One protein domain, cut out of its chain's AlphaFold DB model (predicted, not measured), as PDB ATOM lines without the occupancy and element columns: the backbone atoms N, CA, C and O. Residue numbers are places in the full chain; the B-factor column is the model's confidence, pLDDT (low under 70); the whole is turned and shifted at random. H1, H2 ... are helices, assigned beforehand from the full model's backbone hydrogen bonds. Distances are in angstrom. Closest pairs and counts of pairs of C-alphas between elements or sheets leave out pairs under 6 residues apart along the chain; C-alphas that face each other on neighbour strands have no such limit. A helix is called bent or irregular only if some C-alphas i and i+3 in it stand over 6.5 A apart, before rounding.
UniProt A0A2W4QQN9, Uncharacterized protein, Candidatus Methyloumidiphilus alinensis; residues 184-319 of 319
ATOM      1  N   PRO A 184     323.262 250.862 386.474       92.25
ATOM      2  CA  PRO A 184     323.663 250.565 385.102       92.25
ATOM      3  C   PRO A 184     324.384 251.735 384.423       92.25
ATOM      4  O   PRO A 184     324.041 252.901 384.626       92.25
ATOM      5  N   LEU A 185     325.332 251.440 383.530       91.19
ATOM      6  CA  LEU A 185     326.090 252.470 382.809       91.19
ATOM      7  C   LEU A 185     325.190 253.435 382.014       91.19
ATOM      8  O   LEU A 185     325.481 254.635 381.924       91.19
ATOM      9  N   PHE A 186     324.070 252.952 381.470       90.25
ATOM     10  CA  PHE A 186     323.156 253.786 380.692       90.25
ATOM     11  C   PHE A 186     322.468 254.849 381.545       90.25
ATOM     12  O   PHE A 186     322.120 255.907 381.020       90.25
ATOM     13  N   VAL A 187     322.290 254.594 382.846       89.19
ATOM     14  CA  VAL A 187     321.693 255.552 383.779       89.19
ATOM     15  C   VAL A 187     322.564 256.798 383.849       89.19
ATOM     16  O   VAL A 187     322.101 257.904 383.567       89.19
ATOM     17  N   GLN A 188     323.858 256.609 384.108       86.06
ATOM     18  CA  GLN A 188     324.798 257.725 384.138       86.06
ATOM     19  C   GLN A 188     324.990 258.338 382.748       86.06
ATOM     20  O   GLN A 188     325.051 259.557 382.589       86.06
ATOM     21  N   SER A 189     324.975 257.516 381.700       83.50
ATOM     22  CA  SER A 189     325.057 257.998 380.318       83.50
ATOM     23  C   SER A 189     323.880 258.882 379.904       83.50
ATOM     24  O   SER A 189     324.060 259.769 379.067       83.50
ATOM     25  N   ALA A 190     322.680 258.650 380.443       80.12
ATOM     26  CA  ALA A 190     321.505 259.477 380.186       80.12
ATOM     27  C   ALA A 190     321.620 260.852 380.866       80.12
ATOM     28  O   ALA A 190     321.211 261.853 380.277       80.12
ATOM     29  N   ASN A 191     322.259 260.926 382.040       72.75
ATOM     30  CA  ASN A 191     322.512 262.185 382.753       72.75
ATOM     31  C   ASN A 191     323.347 263.181 381.936       72.75
ATOM     32  O   ASN A 191     323.099 264.388 381.984       72.75
ATOM     33  N   LEU A 192     324.285 262.687 381.119       70.62
ATOM     34  CA  LEU A 192     325.121 263.524 380.249       70.62
ATOM     35  C   LEU A 192     324.333 264.261 379.151       70.62
ATOM     36  O   LEU A 192     324.817 265.256 378.612       70.62
ATOM     37  N   LEU A 193     323.120 263.812 378.812       59.72
ATOM     38  CA  LEU A 193     322.340 264.288 377.662       59.72
ATOM     39  C   LEU A 193     321.332 265.410 377.994       59.72
ATOM     40  O   LEU A 193     320.326 265.533 377.296       59.72
ATOM     41  N   LYS A 194     321.647 266.287 378.967       54.66
ATOM     42  CA  LYS A 194     320.829 267.417 379.497       54.66
ATOM     43  C   LYS A 194     319.967 267.107 380.740       54.66
ATOM     44  O   LYS A 194     318.912 267.715 380.905       54.66
ATOM     45  N   GLY A 195     320.453 266.242 381.634       56.16
ATOM     46  CA  GLY A 195     319.800 265.922 382.909       56.16
ATOM     47  C   GLY A 195     318.683 264.885 382.771       56.16
ATOM     48  O   GLY A 195     318.013 264.802 381.741       56.16
ATOM     49  N   MET A 196     318.498 264.065 383.809       61.81
ATOM     50  CA  MET A 196     317.314 263.213 383.924       61.81
ATOM     51  C   MET A 196     316.062 264.090 383.924       61.81
ATOM     52  O   MET A 196     315.964 265.037 384.703       61.81
ATOM     53  N   LEU A 197     315.121 263.777 383.038       77.00
ATOM     54  CA  LEU A 197     313.830 264.444 383.023       77.00
ATOM     55  C   LEU A 197     312.932 263.883 384.119       77.00
ATOM     56  O   LEU A 197     312.922 262.673 384.349       77.00
ATOM     57  N   HIS A 198     312.167 264.784 384.725       84.44
ATOM     58  CA  HIS A 198     311.033 264.437 385.563       84.44
ATOM     59  C   HIS A 198     309.986 263.668 384.749       84.44
ATOM     60  O   HIS A 198     309.840 263.887 383.542       84.44
ATOM     61  N   VAL A 199     309.293 262.747 385.407       88.69
ATOM     62  CA  VAL A 199     308.217 261.948 384.819       88.69
ATOM     63  C   VAL A 199     306.832 262.492 385.167       88.69
ATOM     64  O   VAL A 199     305.879 262.183 384.461       88.69
ATOM     65  N   ASP A 200     306.711 263.338 386.191       86.94
ATOM     66  CA  ASP A 200     305.453 263.951 386.650       86.94
ATOM     67  C   ASP A 200     304.647 264.717 385.579       86.94
ATOM     68  O   ASP A 200     303.427 264.824 385.684       86.94
ATOM     69  N   GLY A 201     305.298 265.215 384.524       86.50
ATOM     70  CA  GLY A 201     304.653 265.898 383.397       86.50
ATOM     71  C   GLY A 201     304.110 264.992 382.280       86.50
ATOM     72  O   GLY A 201     303.662 265.511 381.254       86.50
ATOM     73  N   LEU A 202     304.197 263.666 382.415       90.19
ATOM     74  CA  LEU A 202     303.781 262.693 381.393       90.19
ATOM     75  C   LEU A 202     302.388 262.117 381.691       90.19
ATOM     76  O   LEU A 202     301.965 262.078 382.844       90.19
ATOM     77  N   ASN A 203     301.676 261.638 380.661       89.12
ATOM     78  CA  ASN A 203     300.300 261.144 380.827       89.12
ATOM     79  C   ASN A 203     300.204 259.616 380.909       89.12
ATOM     80  O   ASN A 203     299.312 259.104 381.578       89.12
ATOM     81  N   CYS A 204     301.068 258.887 380.197       90.81
ATOM     82  CA  CYS A 204     301.050 257.422 380.176       90.81
ATOM     83  C   CYS A 204     302.448 256.830 379.946       90.81
ATOM     84  O   CYS A 204     303.346 257.501 379.434       90.81
ATOM     85  N   ALA A 205     302.632 255.542 380.253       90.94
ATOM     86  CA  ALA A 205     303.919 254.872 380.066       90.94
ATOM     87  C   ALA A 205     304.409 254.857 378.605       90.94
ATOM     88  O   ALA A 205     305.607 254.742 378.362       90.94
ATOM     89  N   ASN A 206     303.518 255.006 377.618       92.00
ATOM     90  CA  ASN A 206     303.918 255.096 376.209       92.00
ATOM     91  C   ASN A 206     304.570 256.447 375.851       92.00
ATOM     92  O   ASN A 206     305.255 256.526 374.833       92.00
ATOM     93  N   ASP A 207     304.410 257.480 376.687       92.31
ATOM     94  CA  ASP A 207     305.090 258.776 376.530       92.31
ATOM     95  C   ASP A 207     306.535 258.736 377.061       92.31
ATOM     96  O   ASP A 207     307.322 259.675 376.867       92.31
ATOM     97  N   LEU A 208     306.910 257.656 377.755       93.50
ATOM     98  CA  LEU A 208     308.248 257.501 378.299       93.50
ATOM     99  C   LEU A 208     309.271 257.379 377.166       93.50
ATOM    100  O   LEU A 208     309.115 256.660 376.183       93.50
ATOM    101  N   GLN A 209     310.376 258.088 377.345       92.25
ATOM    102  CA  GLN A 209     311.539 258.025 376.479       92.25
ATOM    103  C   GLN A 209     312.639 257.257 377.215       92.25
ATOM    104  O   GLN A 209     312.602 257.191 378.445       92.25
ATOM    105  N   PRO A 210     313.678 256.761 376.521       91.62
ATOM    106  CA  PRO A 210     314.773 256.030 377.165       91.62
ATOM    107  C   PRO A 210     315.393 256.753 378.375       91.62
ATOM    108  O   PRO A 210     315.749 256.140 379.374       91.62
ATOM    109  N   ARG A 211     315.454 258.090 378.348       89.38
ATOM    110  CA  ARG A 211     315.909 258.903 379.491       89.38
ATOM    111  C   ARG A 211     314.989 258.853 380.718       89.38
ATOM    112  O   ARG A 211     315.487 258.940 381.834       89.38
ATOM    113  N   HIS A 212     313.677 258.707 380.526       92.19
ATOM    114  CA  HIS A 212     312.730 258.503 381.623       92.19
ATOM    115  C   HIS A 212     312.905 257.102 382.215       92.19
ATOM    116  O   HIS A 212     312.922 256.954 383.429       92.19
ATOM    117  N   ILE A 213     313.155 256.090 381.374       93.81
ATOM    118  CA  ILE A 213     313.498 254.742 381.846       93.81
ATOM    119  C   ILE A 213     314.793 254.765 382.668       93.81
ATOM    120  O   ILE A 213     314.836 254.215 383.763       93.81
ATOM    121  N   ALA A 214     315.824 255.477 382.205       92.38
ATOM    122  CA  ALA A 214     317.049 255.690 382.978       92.38
ATOM    123  C   ALA A 214     316.789 256.346 384.344       92.38
ATOM    124  O   ALA A 214     317.364 255.911 385.340       92.38
ATOM    125  N   ARG A 215     315.900 257.345 384.408       91.31
ATOM    126  CA  ARG A 215     315.490 257.989 385.665       91.31
ATOM    127  C   ARG A 215     314.771 257.019 386.607       91.31
ATOM    128  O   ARG A 215     315.101 256.993 387.790       91.31
ATOM    129  N   ILE A 216     313.839 256.219 386.090       94.12
ATOM    130  CA  ILE A 216     313.112 255.202 386.866       94.12
ATOM    131  C   ILE A 216     314.094 254.181 387.454       94.12
ATOM    132  O   ILE A 216     314.099 253.945 388.659       94.12
ATOM    133  N   VAL A 217     314.984 253.641 386.620       94.12
ATOM    134  CA  VAL A 217     316.001 252.664 387.032       94.12
ATOM    135  C   VAL A 217     316.953 253.249 388.077       94.12
ATOM    136  O   VAL A 217     317.249 252.587 389.067       94.12
ATOM    137  N   TYR A 218     317.400 254.497 387.898       92.62
ATOM    138  CA  TYR A 218     318.222 255.184 388.896       92.62
ATOM    139  C   TYR A 218     317.516 255.276 390.250       92.62
ATOM    140  O   TYR A 218     318.102 254.945 391.278       92.62
ATOM    141  N   ALA A 219     316.249 255.696 390.244       93.69
ATOM    142  CA  ALA A 219     315.464 255.832 391.462       93.69
ATOM    143  C   ALA A 219     315.288 254.494 392.184       93.69
ATOM    144  O   ALA A 219     315.310 254.477 393.408       93.69
ATOM    145  N   PHE A 220     315.151 253.383 391.454       95.69
ATOM    146  CA  PHE A 220     315.060 252.058 392.068       95.69
ATOM    147  C   PHE A 220     316.324 251.714 392.843       95.69
ATOM    148  O   PHE A 220     316.227 251.350 394.013       95.69
ATOM    149  N   SER A 221     317.495 251.865 392.219       94.12
ATOM    150  CA  SER A 221     318.772 251.594 392.883       94.12
ATOM    151  C   SER A 221     318.948 252.478 394.121       94.12
ATOM    152  O   SER A 221     319.295 251.987 395.190       94.12
ATOM    153  N   GLU A 222     318.651 253.770 394.004       93.94
ATOM    154  CA  GLU A 222     318.746 254.743 395.097       93.94
ATOM    155  C   GLU A 222     317.773 254.446 396.252       93.94
ATOM    156  O   GLU A 222     318.179 254.383 397.410       93.94
ATOM    157  N   ILE A 223     316.488 254.210 395.967       95.12
ATOM    158  CA  ILE A 223     315.479 253.916 396.997       95.12
ATOM    159  C   ILE A 223     315.776 252.577 397.682       95.12
ATOM    160  O   ILE A 223     315.617 252.480 398.898       95.12
ATOM    161  N   ALA A 224     316.260 251.568 396.949       95.19
ATOM    162  CA  ALA A 224     316.662 250.291 397.535       95.19
ATOM    163  C   ALA A 224     317.829 250.445 398.524       95.19
ATOM    164  O   ALA A 224     317.767 249.899 399.628       95.19
ATOM    165  N   VAL A 225     318.867 251.218 398.170       93.88
ATOM    166  CA  VAL A 225     319.975 251.526 399.097       93.88
ATOM    167  C   VAL A 225     319.446 252.226 400.335       93.88
ATOM    168  O   VAL A 225     319.724 251.801 401.455       93.88
ATOM    169  N   VAL A 226     318.644 253.268 400.147       92.50
ATOM    170  CA  VAL A 226     318.119 254.068 401.248       92.50
ATOM    171  C   VAL A 226     317.219 253.225 402.169       92.50
ATOM    172  O   VAL A 226     317.326 253.352 403.387       92.50
ATOM    173  N   ALA A 227     316.401 252.312 401.641       94.19
ATOM    174  CA  ALA A 227     315.549 251.434 402.449       94.19
ATOM    175  C   ALA A 227     316.348 250.430 403.301       94.19
ATOM    176  O   ALA A 227     316.028 250.217 404.471       94.19
ATOM    177  N   ILE A 228     317.408 249.845 402.735       92.75
ATOM    178  CA  ILE A 228     318.270 248.863 403.415       92.75
ATOM    179  C   ILE A 228     319.291 249.520 404.357       92.75
ATOM    180  O   ILE A 228     319.744 248.889 405.311       92.75
ATOM    181  N   ARG A 229     319.645 250.787 404.127       90.56
ATOM    182  CA  ARG A 229     320.526 251.561 405.016       90.56
ATOM    183  C   ARG A 229     319.772 252.395 406.046       90.56
ATOM    184  O   ARG A 229     320.345 252.794 407.050       90.56
ATOM    185  N   GLY A 230     318.500 252.698 405.810       85.00
ATOM    186  CA  GLY A 230     317.764 253.647 406.640       85.00
ATOM    187  C   GLY A 230     318.272 255.080 406.572       85.00
ATOM    188  O   GLY A 230     318.115 255.835 407.533       85.00
ATOM    189  N   GLU A 231     318.914 255.435 405.463       85.44
ATOM    190  CA  GLU A 231     319.439 256.773 405.240       85.44
ATOM    191  C   GLU A 231     318.276 257.773 405.143       85.44
ATOM    192  O   GLU A 231     317.287 257.531 404.455       85.44
ATOM    193  N   LEU A 232     318.376 258.909 405.834       77.19
ATOM    194  CA  LEU A 232     317.402 259.988 405.695       77.19
ATOM    195  C   LEU A 232     317.973 261.047 404.758       77.19
ATOM    196  O   LEU A 232     319.004 261.646 405.059       77.19
ATOM    197  N   ARG A 233     317.279 261.316 403.650       80.62
ATOM    198  CA  ARG A 233     317.611 262.446 402.779       80.62
ATOM    199  C   ARG A 233     316.850 263.690 403.237       80.62
ATOM    200  O   ARG A 233     315.674 263.607 403.589       80.62
ATOM    201  N   GLU A 234     317.498 264.850 403.182       82.88
ATOM    202  CA  GLU A 234     316.877 266.157 403.455       82.88
ATOM    203  C   GLU A 234     315.963 266.596 402.293       82.88
ATOM    204  O   GLU A 234     316.193 267.597 401.617       82.88
ATOM    205  N   THR A 235     314.924 265.809 402.012       84.69
ATOM    206  CA  THR A 235     313.954 266.055 400.941       84.69
ATOM    207  C   THR A 235     312.522 265.909 401.452       84.69
ATOM    208  O   THR A 235     312.283 265.333 402.511       84.69
ATOM    209  N   ALA A 236     311.536 266.399 400.691       83.12
ATOM    210  CA  ALA A 236     310.132 266.355 401.115       83.12
ATOM    211  C   ALA A 236     309.537 264.936 401.180       83.12
ATOM    212  O   ALA A 236     308.475 264.752 401.771       83.12
ATOM    213  N   THR A 237     310.194 263.952 400.563       83.25
ATOM    214  CA  THR A 237     309.770 262.544 400.573       83.25
ATOM    215  C   THR A 237     310.591 261.686 401.534       83.25
ATOM    216  O   THR A 237     310.212 260.544 401.769       83.25
ATOM    217  N   GLY A 238     311.719 262.199 402.048       83.00
ATOM    218  CA  GLY A 238     312.729 261.418 402.771       83.00
ATOM    219  C   GLY A 238     313.646 260.587 401.860       83.00
ATOM    220  O   GLY A 238     314.604 259.984 402.336       83.00
ATOM    221  N   THR A 239     313.397 260.584 400.544       86.88
ATOM    222  CA  THR A 239     314.114 259.774 399.544       86.88
ATOM    223  C   THR A 239     314.944 260.641 398.584       86.88
ATOM    224  O   THR A 239     314.831 261.870 398.591       86.88
ATOM    225  N   PRO A 240     315.739 260.036 397.682       83.88
ATOM    226  CA  PRO A 240     316.449 260.762 396.621       83.88
ATOM    227  C   PRO A 240     315.528 261.452 395.591       83.88
ATOM    228  O   PRO A 240     315.991 262.265 394.788       83.88
ATOM    229  N   ILE A 241     314.218 261.177 395.616       88.69
ATOM    230  CA  ILE A 241     313.213 261.856 394.790       88.69
ATOM    231  C   ILE A 241     312.537 262.952 395.611       88.69
ATOM    232  O   ILE A 241     311.615 262.686 396.371       88.69
ATOM    233  N   GLY A 242     312.993 264.199 395.482       85.94
ATOM    234  CA  GLY A 242     312.569 265.256 396.405       85.94
ATOM    235  C   GLY A 242     311.156 265.817 396.215       85.94
ATOM    236  O   GLY A 242     310.642 266.433 397.144       85.94
ATOM    237  N   GLN A 243     310.534 265.610 395.054       90.38
ATOM    238  CA  GLN A 243     309.167 266.054 394.759       90.38
ATOM    239  C   GLN A 243     308.193 264.889 394.943       90.38
ATOM    240  O   GLN A 243     308.467 263.775 394.492       90.38
ATOM    241  N   LYS A 244     307.058 265.139 395.603       92.56
ATOM    242  CA  LYS A 244     306.094 264.081 395.937       92.56
ATOM    243  C   LYS A 244     305.388 263.548 394.697       92.56
ATOM    244  O   LYS A 244     305.193 262.347 394.536       92.56
ATOM    245  N   GLU A 245     305.053 264.465 393.803       93.62
ATOM    246  CA  GLU A 245     304.391 264.214 392.532       93.62
ATOM    247  C   GLU A 245     305.275 263.355 391.623       93.62
ATOM    248  O   GLU A 245     304.792 262.396 391.028       93.62
ATOM    249  N   GLU A 246     306.583 263.632 391.599       93.75
ATOM    250  CA  GLU A 246     307.570 262.850 390.851       93.75
ATOM    251  C   GLU A 246     307.665 261.408 391.359       93.75
ATOM    252  O   GLU A 246     307.661 260.479 390.555       93.75
ATOM    253  N   LEU A 247     307.723 261.191 392.681       94.81
ATOM    254  CA  LEU A 247     307.780 259.833 393.229       94.81
ATOM    255  C   LEU A 247     306.481 259.067 392.949       94.81
ATOM    256  O   LEU A 247     306.533 257.914 392.523       94.81
ATOM    257  N   LEU A 248     305.320 259.706 393.108       96.06
ATOM    258  CA  LEU A 248     304.037 259.084 392.773       96.06
ATOM    259  C   LEU A 248     303.943 258.727 391.284       96.06
ATOM    260  O   LEU A 248     303.531 257.618 390.941       96.06
ATOM    261  N   ALA A 249     304.336 259.642 390.396       95.75
ATOM    262  CA  ALA A 249     304.354 259.404 388.956       95.75
ATOM    263  C   ALA A 249     305.297 258.249 388.599       95.75
ATOM    264  O   ALA A 249     304.918 257.350 387.848       95.75
ATOM    265  N   LEU A 250     306.487 258.207 389.202       96.12
ATOM    266  CA  LEU A 250     307.442 257.117 389.035       96.12
ATOM    267  C   LEU A 250     306.843 255.767 389.437       96.12
ATOM    268  O   LEU A 250     306.958 254.807 388.675       96.12
ATOM    269  N   LEU A 251     306.171 255.686 390.589       97.31
ATOM    270  CA  LEU A 251     305.506 254.462 391.041       97.31
ATOM    271  C   LEU A 251     304.386 254.031 390.080       97.31
ATOM    272  O   LEU A 251     304.306 252.856 389.723       97.31
ATOM    273  N   ARG A 252     303.564 254.974 389.599       97.19
ATOM    274  CA  ARG A 252     302.477 254.706 388.638       97.19
ATOM    275  C   ARG A 252     302.995 254.208 387.293       97.19
ATOM    276  O   ARG A 252     302.535 253.174 386.814       97.19
ATOM    277  N   PHE A 253     304.002 254.864 386.723       97.44
ATOM    278  CA  PHE A 253     304.627 254.379 385.491       97.44
ATOM    279  C   PHE A 253     305.304 253.029 385.685       97.44
ATOM    280  O   PHE A 253     305.235 252.177 384.804       97.44
ATOM    281  N   SER A 254     305.912 252.796 386.847       97.31
ATOM    282  CA  SER A 254     306.499 251.496 387.171       97.31
ATOM    283  C   SER A 254     305.437 250.397 387.234       97.31
ATOM    284  O   SER A 254     305.667 249.314 386.705       97.31
ATOM    285  N   HIS A 255     304.251 250.686 387.779       97.19
ATOM    286  CA  HIS A 255     303.106 249.775 387.737       97.19
ATOM    287  C   HIS A 255     302.620 249.509 386.302       97.19
ATOM    288  O   HIS A 255     302.407 248.358 385.937       97.19
ATOM    289  N   GLU A 256     302.499 250.539 385.459       95.81
ATOM    290  CA  GLU A 256     302.112 250.371 384.047       95.81
ATOM    291  C   GLU A 256     303.134 249.568 383.225       95.81
ATOM    292  O   GLU A 256     302.773 248.883 382.265       95.81
ATOM    293  N   LEU A 257     304.423 249.683 383.554       95.06
ATOM    294  CA  LEU A 257     305.498 248.950 382.888       95.06
ATOM    295  C   LEU A 257     305.631 247.514 383.409       95.06
ATOM    296  O   LEU A 257     305.963 246.625 382.632       95.06
ATOM    297  N   MET A 258     305.413 247.303 384.710       95.25
ATOM    298  CA  MET A 258     305.753 246.079 385.446       95.25
ATOM    299  C   MET A 258     304.651 245.735 386.472       95.25
ATOM    300  O   MET A 258     304.887 245.761 387.687       95.25
ATOM    301  N   PRO A 259     303.423 245.411 386.022       93.31
ATOM    302  CA  PRO A 259     302.243 245.353 386.892       93.31
ATOM    303  C   PRO A 259     302.300 244.264 387.970       93.31
ATOM    304  O   PRO A 259     301.624 244.374 388.988       93.31
ATOM    305  N   THR A 260     303.115 243.226 387.781       94.38
ATOM    306  CA  THR A 260     303.195 242.048 388.662       94.38
ATOM    307  C   THR A 260     304.171 242.198 389.831       94.38
ATOM    308  O   THR A 260     304.261 241.301 390.665       94.38
ATOM    309  N   PHE A 261     304.899 243.316 389.924       95.00
ATOM    310  CA  PHE A 261     305.966 243.491 390.918       95.00
ATOM    311  C   PHE A 261     305.505 244.095 392.254       95.00
ATOM    312  O   PHE A 261     306.310 244.187 393.180       95.00
ATOM    313  N   GLY A 262     304.225 244.465 392.386       95.56
ATOM    314  CA  GLY A 262     303.653 244.992 393.636       95.56
ATOM    315  C   GLY A 262     303.703 246.519 393.776       95.56
ATOM    316  O   GLY A 262     303.674 247.043 394.890       95.56
ATOM    317  N   PHE A 263     303.811 247.253 392.663       97.69
ATOM    318  CA  PHE A 263     303.783 248.722 392.678       97.69
ATOM    319  C   PHE A 263     302.416 249.301 393.073       97.69
ATOM    320  O   PHE A 263     302.356 250.425 393.555       97.69
ATOM    321  N   ASP A 264     301.329 248.547 392.925       97.12
ATOM    322  CA  ASP A 264     299.986 248.913 393.387       97.12
ATOM    323  C   ASP A 264     299.944 249.141 394.907       97.12
ATOM    324  O   ASP A 264     299.454 250.176 395.369       97.12
ATOM    325  N   ARG A 265     300.541 248.227 395.686       96.12
ATOM    326  CA  ARG A 265     300.687 248.374 397.141       96.12
ATOM    327  C   ARG A 265     301.543 249.592 397.485       96.12
ATOM    328  O   ARG A 265     301.129 250.407 398.307       96.12
ATOM    329  N   ALA A 266     302.684 249.759 396.814       97.12
ATOM    330  CA  ALA A 266     303.568 250.908 397.019       97.12
ATOM    331  C   ALA A 266     302.862 252.251 396.758       97.12
ATOM    332  O   ALA A 266     303.015 253.181 397.547       97.12
ATOM    333  N   ILE A 267     302.055 252.348 395.693       97.75
ATOM    334  CA  ILE A 267     301.251 253.542 395.381       97.75
ATOM    335  C   ILE A 267     300.251 253.814 396.505       97.75
ATOM    336  O   ILE A 267     300.218 254.926 397.026       97.75
ATOM    337  N   SER A 268     299.477 252.801 396.911       97.00
ATOM    338  CA  SER A 268     298.466 252.953 397.965       97.00
ATOM    339  C   SER A 268     299.077 253.464 399.272       97.00
ATOM    340  O   SER A 268     298.536 254.370 399.899       97.00
ATOM    341  N   VAL A 269     300.211 252.899 399.686       95.69
ATOM    342  CA  VAL A 269     300.921 253.304 400.908       95.69
ATOM    343  C   VAL A 269     301.447 254.730 400.788       95.69
ATOM    344  O   VAL A 269     301.276 255.540 401.697       95.69
ATOM    345  N   TYR A 270     302.058 255.061 399.651       95.56
ATOM    346  CA  TYR A 270     302.607 256.390 399.411       95.56
ATOM    347  C   TYR A 270     301.527 257.484 399.432       95.56
ATOM    348  O   TYR A 270     301.733 258.568 399.983       95.56
ATOM    349  N   GLU A 271     300.348 257.199 398.878       95.44
ATOM    350  CA  GLU A 271     299.202 258.110 398.917       95.44
ATOM    351  C   GLU A 271     298.652 258.272 400.347       95.44
ATOM    352  O   GLU A 271     298.355 259.394 400.764       95.44
ATOM    353  N   GLN A 272     298.592 257.193 401.137       94.44
ATOM    354  CA  GLN A 272     298.130 257.232 402.535       94.44
ATOM    355  C   GLN A 272     299.026 258.086 403.442       94.44
ATOM    356  O   GLN A 272     298.520 258.768 404.334       94.44
ATOM    357  N   THR A 273     300.335 258.125 403.187       90.75
ATOM    358  CA  THR A 273     301.275 258.979 403.936       90.75
ATOM    359  C   THR A 273     301.335 260.418 403.430       90.75
ATOM    360  O   THR A 273     302.178 261.207 403.868       90.75
ATOM    361  N   SER A 274     300.463 260.799 402.487       88.31
ATOM    362  CA  SER A 274     300.524 262.104 401.813       88.31
ATOM    363  C   SER A 274     301.917 262.389 401.224       88.31
ATOM    364  O   SER A 274     302.406 263.528 401.246       88.31
ATOM    365  N   GLY A 275     302.585 261.335 400.749       84.50
ATOM    366  CA  GLY A 275     303.893 261.366 400.112       84.50
ATOM    367  C   GLY A 275     305.097 261.625 401.026       84.50
ATOM    368  O   GLY A 275     306.158 261.999 400.521       84.50
ATOM    369  N   CYS A 276     304.951 261.480 402.347       85.25
ATOM    370  CA  CYS A 276     306.030 261.660 403.322       85.25
ATOM    371  C   CYS A 276     306.381 260.321 403.978       85.25
ATOM    372  O   CYS A 276     305.584 259.790 404.745       85.25
ATOM    373  N   LEU A 277     307.572 259.785 403.706       89.00
ATOM    374  CA  LEU A 277     307.998 258.492 404.242       89.00
ATOM    375  C   LEU A 277     308.873 258.684 405.486       89.00
ATOM    376  O   LEU A 277     309.827 259.465 405.464       89.00
ATOM    377  N   ASP A 278     308.572 257.960 406.567       87.69
ATOM    378  CA  ASP A 278     309.492 257.849 407.700       87.69
ATOM    379  C   ASP A 278     310.576 256.822 407.363       87.69
ATOM    380  O   ASP A 278     310.371 255.609 407.379       87.69
ATOM    381  N   MET A 279     311.760 257.346 407.070       85.38
ATOM    382  CA  MET A 279     312.907 256.557 406.653       85.38
ATOM    383  C   MET A 279     313.514 255.726 407.773       85.38
ATOM    384  O   MET A 279     314.200 254.757 407.467       85.38
ATOM    385  N   LYS A 280     313.304 256.076 409.048       79.69
ATOM    386  CA  LYS A 280     313.964 255.424 410.190       79.69
ATOM    387  C   LYS A 280     313.114 254.324 410.802       79.69
ATOM    388  O   LYS A 280     313.645 253.253 411.085       79.69
ATOM    389  N   HIS A 281     311.826 254.589 411.002       78.81
ATOM    390  CA  HIS A 281     310.942 253.692 411.748       78.81
ATOM    391  C   HIS A 281     309.634 253.364 411.022       78.81
ATOM    392  O   HIS A 281     308.909 252.479 411.472       78.81
ATOM    393  N   GLY A 282     309.347 254.030 409.903       86.56
ATOM    394  CA  GLY A 282     308.141 253.792 409.122       86.56
ATOM    395  C   GLY A 282     308.186 252.459 408.390       86.56
ATOM    396  O   GLY A 282     309.199 252.106 407.785       86.56
ATOM    397  N   ALA A 283     307.074 251.725 408.401       92.81
ATOM    398  CA  ALA A 283     306.906 250.542 407.555       92.81
ATOM    399  C   ALA A 283     306.832 250.927 406.063       92.81
ATOM    400  O   ALA A 283     307.147 250.133 405.179       92.81
ATOM    401  N   GLU A 284     306.470 252.174 405.771       94.31
ATOM    402  CA  GLU A 284     306.082 252.644 404.448       94.31
ATOM    403  C   GLU A 284     307.253 252.697 403.470       94.31
ATOM    404  O   GLU A 284     307.073 252.390 402.294       94.31
ATOM    405  N   ILE A 285     308.470 253.002 403.939       94.94
ATOM    406  CA  ILE A 285     309.658 252.916 403.081       94.94
ATOM    407  C   ILE A 285     309.911 251.479 402.614       94.94
ATOM    408  O   ILE A 285     310.278 251.268 401.459       94.94
ATOM    409  N   TYR A 286     309.678 250.486 403.474       96.44
ATOM    410  CA  TYR A 286     309.855 249.084 403.109       96.44
ATOM    411  C   TYR A 286     308.829 248.682 402.052       96.44
ATOM    412  O   TYR A 286     309.192 248.081 401.042       96.44
ATOM    413  N   GLU A 287     307.564 249.070 402.223       96.62
ATOM    414  CA  GLU A 287     306.519 248.769 401.239       96.62
ATOM    415  C   GLU A 287     306.790 249.443 399.888       96.62
ATOM    416  O   GLU A 287     306.658 248.807 398.842       96.62
ATOM    417  N   VAL A 288     307.236 250.704 399.904       96.50
ATOM    418  CA  VAL A 288     307.580 251.458 398.689       96.50
ATOM    419  C   VAL A 288     308.813 250.880 397.982       96.50
ATOM    420  O   VAL A 288     308.836 250.815 396.753       96.50
ATOM    421  N   ALA A 289     309.826 250.433 398.729       96.81
ATOM    422  CA  ALA A 289     311.073 249.911 398.164       96.81
ATOM    423  C   ALA A 289     310.971 248.458 397.676       96.81
ATOM    424  O   ALA A 289     311.676 248.072 396.742       96.81
ATOM    425  N   THR A 290     310.080 247.657 398.267       97.62
ATOM    426  CA  THR A 290     309.892 246.231 397.949       97.62
ATOM    427  C   THR A 290     309.786 245.929 396.447       97.62
ATOM    428  O   THR A 290     310.575 245.113 395.956       97.62
ATOM    429  N   PRO A 291     308.885 246.565 395.668       97.69
ATOM    430  CA  PRO A 291     308.787 246.283 394.235       97.69
ATOM    431  C   PRO A 291     310.073 246.639 393.472       97.69
ATOM    432  O   PRO A 291     310.465 245.925 392.552       97.69
ATOM    433  N   MET A 292     310.784 247.692 393.883       96.62
ATOM    434  CA  MET A 292     312.041 248.118 393.255       96.62
ATOM    435  C   MET A 292     313.156 247.099 393.502       96.62
ATOM    436  O   MET A 292     313.856 246.705 392.570       96.62
ATOM    437  N   MET A 293     313.273 246.613 394.739       95.94
ATOM    438  CA  MET A 293     314.230 245.570 395.121       95.94
ATOM    439  C   MET A 293     313.988 244.259 394.360       95.94
ATOM    440  O   MET A 293     314.943 243.600 393.965       95.94
ATOM    441  N   ARG A 294     312.731 243.906 394.063       94.81
ATOM    442  CA  ARG A 294     312.402 242.744 393.211       94.81
ATOM    443  C   ARG A 294     312.766 242.941 391.740       94.81
ATOM    444  O   ARG A 294     313.101 241.973 391.055       94.81
ATOM    445  N   VAL A 295     312.698 244.177 391.249       94.19
ATOM    446  CA  VAL A 295     313.032 244.528 389.864       94.19
ATOM    447  C   VAL A 295     314.544 244.552 389.628       94.19
ATOM    448  O   VAL A 295     315.003 244.030 388.613       94.19
ATOM    449  N   ILE A 296     315.331 245.114 390.552       93.62
ATOM    450  CA  ILE A 296     316.781 245.331 390.389       93.62
ATOM    451  C   ILE A 296     317.550 244.088 389.887       93.62
ATOM    452  O   ILE A 296     318.320 244.223 388.931       93.62
ATOM    453  N   PRO A 297     317.333 242.866 390.420       90.44
ATOM    454  CA  PRO A 297     318.008 241.658 389.939       90.44
ATOM    455  C   PRO A 297     317.787 241.330 388.456       90.44
ATOM    456  O   PRO A 297     318.490 240.480 387.915       90.44
ATOM    457  N   LYS A 298     316.819 241.962 387.783       89.38
ATOM    458  CA  LYS A 298     316.539 241.783 386.351       89.38
ATOM    459  C   LYS A 298     317.358 242.718 385.452       89.38
ATOM    460  O   LYS A 298     317.392 242.510 384.244       89.38
ATOM    461  N   PHE A 299     318.075 243.705 386.003       86.19
ATOM    462  CA  PHE A 299     318.903 244.643 385.220       86.19
ATOM    463  C   PHE A 299     320.184 244.039 384.631       86.19
ATOM    464  O   PHE A 299     320.834 244.666 383.796       86.19
ATOM    465  N   LYS A 300     320.509 242.810 385.031       77.00
ATOM    466  CA  LYS A 300     321.599 241.943 384.568       77.00
ATOM    467  C   LYS A 300     322.093 242.189 383.136       77.00
ATOM    468  O   LYS A 300     323.237 242.593 382.933       77.00
ATOM    469  N   GLY A 301     321.214 242.059 382.140       76.44
ATOM    470  CA  GLY A 301     321.577 242.198 380.722       76.44
ATOM    471  C   GLY A 301     321.909 243.622 380.255       76.44
ATOM    472  O   GLY A 301     322.392 243.805 379.142       76.44
ATOM    473  N   MET A 302     321.663 244.641 381.080       87.25
ATOM    474  CA  MET A 302     321.760 246.052 380.691       87.25
ATOM    475  C   MET A 302     322.876 246.817 381.412       87.25
ATOM    476  O   MET A 302     323.131 247.976 381.081       87.25
ATOM    477  N   MET A 303     323.578 246.186 382.360       88.12
ATOM    478  CA  MET A 303     324.584 246.843 383.210       88.12
ATOM    479  C   MET A 303     325.698 247.542 382.424       88.12
ATOM    480  O   MET A 303     326.189 248.594 382.840       88.12
ATOM    481  N   LYS A 304     326.075 246.963 381.278       90.44
ATOM    482  CA  LYS A 304     327.138 247.441 380.386       90.44
ATOM    483  C   LYS A 304     326.624 248.330 379.244       90.44
ATOM    484  O   LYS A 304     327.422 248.802 378.446       90.44
ATOM    485  N   SER A 305     325.319 248.560 379.103       90.06
ATOM    486  CA  SER A 305     324.815 249.372 377.985       90.06
ATOM    487  C   SER A 305     325.082 250.861 378.218       90.06
ATOM    488  O   SER A 305     324.887 251.354 379.321       90.06
ATOM    489  N   PHE A 306     325.459 251.604 377.174       89.12
ATOM    490  CA  PHE A 306     325.459 253.077 377.189       89.12
ATOM    491  C   PHE A 306     324.089 253.679 376.852       89.12
ATOM    492  O   PHE A 306     323.852 254.869 377.082       89.12
ATOM    493  N   LEU A 307     323.201 252.883 376.255       89.62
ATOM    494  CA  LEU A 307     321.876 253.301 375.821       89.62
ATOM    495  C   LEU A 307     320.828 252.703 376.746       89.62
ATOM    496  O   LEU A 307     320.813 251.498 376.993       89.62
ATOM    497  N   ALA A 308     319.958 253.569 377.255       91.19
ATOM    498  CA  ALA A 308     318.784 253.117 377.973       91.19
ATOM    499  C   ALA A 308     317.839 252.418 376.983       91.19
ATOM    500  O   ALA A 308     317.756 252.864 375.831       91.19
ATOM    501  N   PRO A 309     317.138 251.357 377.407       93.12
ATOM    502  CA  PRO A 309     316.172 250.688 376.551       93.12
ATOM    503  C   PRO A 309     314.988 251.611 376.240       93.12
ATOM    504  O   PRO A 309     314.652 252.533 376.993       93.12
ATOM    505  N   SER A 310     314.340 251.348 375.115       93.94
ATOM    506  CA  SER A 310     313.001 251.845 374.812       93.94
ATOM    507  C   SER A 310     311.957 251.244 375.760       93.94
ATOM    508  O   SER A 310     312.205 250.258 376.448       93.94
ATOM    509  N   VAL A 311     310.754 251.822 375.779       94.69
ATOM    510  CA  VAL A 311     309.622 251.297 376.566       94.69
ATOM    511  C   VAL A 311     309.282 249.858 376.181       94.69
ATOM    512  O   VAL A 311     308.990 249.049 377.056       94.69
ATOM    513  N   THR A 312     309.331 249.534 374.887       94.44
ATOM    514  CA  THR A 312     309.046 248.184 374.386       94.44
ATOM    515  C   THR A 312     310.087 247.186 374.878       94.44
ATOM    516  O   THR A 312     309.714 246.213 375.522       94.44
ATOM    517  N   GLU A 313     311.376 247.472 374.669       93.81
ATOM    518  CA  GLU A 313     312.472 246.616 375.153       93.81
ATOM    519  C   GLU A 313     312.426 246.463 376.677       93.81
ATOM    520  O   GLU A 313     312.649 245.379 377.206       93.81
ATOM    521  N   PHE A 314     312.104 247.540 377.402       93.50
ATOM    522  CA  PHE A 314     311.974 247.482 378.852       93.50
ATOM    523  C   PHE A 314     310.820 246.565 379.265       93.50
ATOM    524  O   PHE A 314     311.025 245.688 380.091       93.50
ATOM    525  N   ARG A 315     309.632 246.694 378.660       93.38
ATOM    526  CA  ARG A 315     308.500 245.796 378.945       93.38
ATOM    527  C   ARG A 315     308.836 244.335 378.665       93.38
ATOM    528  O   ARG A 315     308.514 243.503 379.498       93.38
ATOM    529  N   GLU A 316     309.517 244.036 377.561       91.56
ATOM    530  CA  GLU A 316     309.914 242.665 377.195       91.56
ATOM    531  C   GLU A 316     310.798 241.989 378.255       91.56
ATOM    532  O   GLU A 316     310.714 240.780 378.449       91.56
ATOM    533  N   ILE A 317     311.618 242.761 378.977       89.38
ATOM    534  CA  ILE A 317     312.460 242.249 380.072       89.38
ATOM    535  C   ILE A 317     311.623 241.848 381.302       89.38
ATOM    536  O   ILE A 317     312.061 241.005 382.091       89.38
ATOM    537  N   PHE A 318     310.444 242.453 381.482       88.88
ATOM    538  CA  PHE A 318     309.626 242.343 382.697       88.88
ATOM    539  C   PHE A 318     308.254 241.684 382.510       88.88
ATOM    540  O   PHE A 318     307.559 241.466 383.507       88.88
ATOM    541  N   SER A 319     307.865 241.374 381.273       81.31
ATOM    542  CA  SER A 319     306.752 240.476 380.932       81.31
ATOM    543  C   SER A 319     307.090 239.016 381.205       81.31
ATOM    544  O   SER A 319     306.190 238.309 381.707       81.31
TER     545      SER A 319
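Overview. This is residues 184 to 319 of the 319 residues of an uncharacterized protein of Candidatus Methyloumidiphilus alinensis (UniProt A0A2W4QQN9). The long helix H2 runs through the middle of a compact helical body, with H5 crossing it on one side and H3 passing close to it on another. H3, H4 and H5 fold back on one another as two successive helical hairpins, while the short H1 and H6 both lie at the end of the body where H2 begins. The printed part has 136 residues with six named helices, H1 to H6 in chain order, and no named strand; its class is all helix. It is compact, with a radius of gyration of the C-alphas of 13.9 A, and rounded, with spans of 37 by 28 by 27 A.

Arrangement. Begin at H1, residues 185 to 191, which touches H2, residues 210 to 229, at residues 211 to 218 alone; the C-alphas of Val 187 and Ala 214 are closest, 4.7 A apart, and the tilt of 70.0 degrees is only just about perpendicular. H2 is the hub, touching three other helices. H3, residues 244 to 257, is close to H2 but not clearly touching, with C-alphas 216 and 250 closest at 6.4 A. Next, H4, residues 263 to 272, forms a hairpin with H3 at a shallow tilt of 22 degrees, opposite ways; C-alphas 255 and 263 are closest, 5.1 A apart. H5, residues 284 to 302, forms a hairpin with H4 at a shallow tilt of 31 degrees; look at C-alphas 266 and 288, the closest, 4.4 A apart. H5 also touches residues 220 to 227 of H2 at a steep tilt of 54 degrees, opposite ways, with C-alphas 220 and 292 closest at 5.1 A. H6, residues 311 to 318, touches H3 at Leu 257 alone, whose C-alpha is 5.9 A from that of Arg 315, the closest pair. H6 only just touches H2, with 3 pairs of C-alphas within 8 A, the closest being 210 and 311 at 7.0 A. H1 and H4 are apart. In H1, H2, H3 and H4 every O i to N i+4 pair is within hydrogen-bond range; in H6 3 of 4 are, and in H5 7 of 15, beside 10 of 16 O i to N i+3 pairs.

Along the chain. Find C-alpha 185 at (326.090, 252.470, 382.809), where H1 begins. H2 starts at C-alpha 210, (314.773, 256.030, 377.165), and runs 28.8 A; H3 measures 20.0 A and H4 14.2 A. H5 spans 29.2 A, with a kink of 33 degrees near residue 296, and is irregular: C-alphas 298 and 301 are 7.6 A apart. H6 ends at C-alpha 318, (309.626, 242.343, 382.697).

Size, cuts and confidence. The C-alphas of His 281 and Thr 312 are the two farthest apart, at 37.8 A. The printed part has no cut and ends at the chain's last residue, 319. The links H1 to H2, H2 to H3 and H4 to H5 are long. Mean pLDDT of the printed part is 89.8; look for values under 70 at residues 193 to 196.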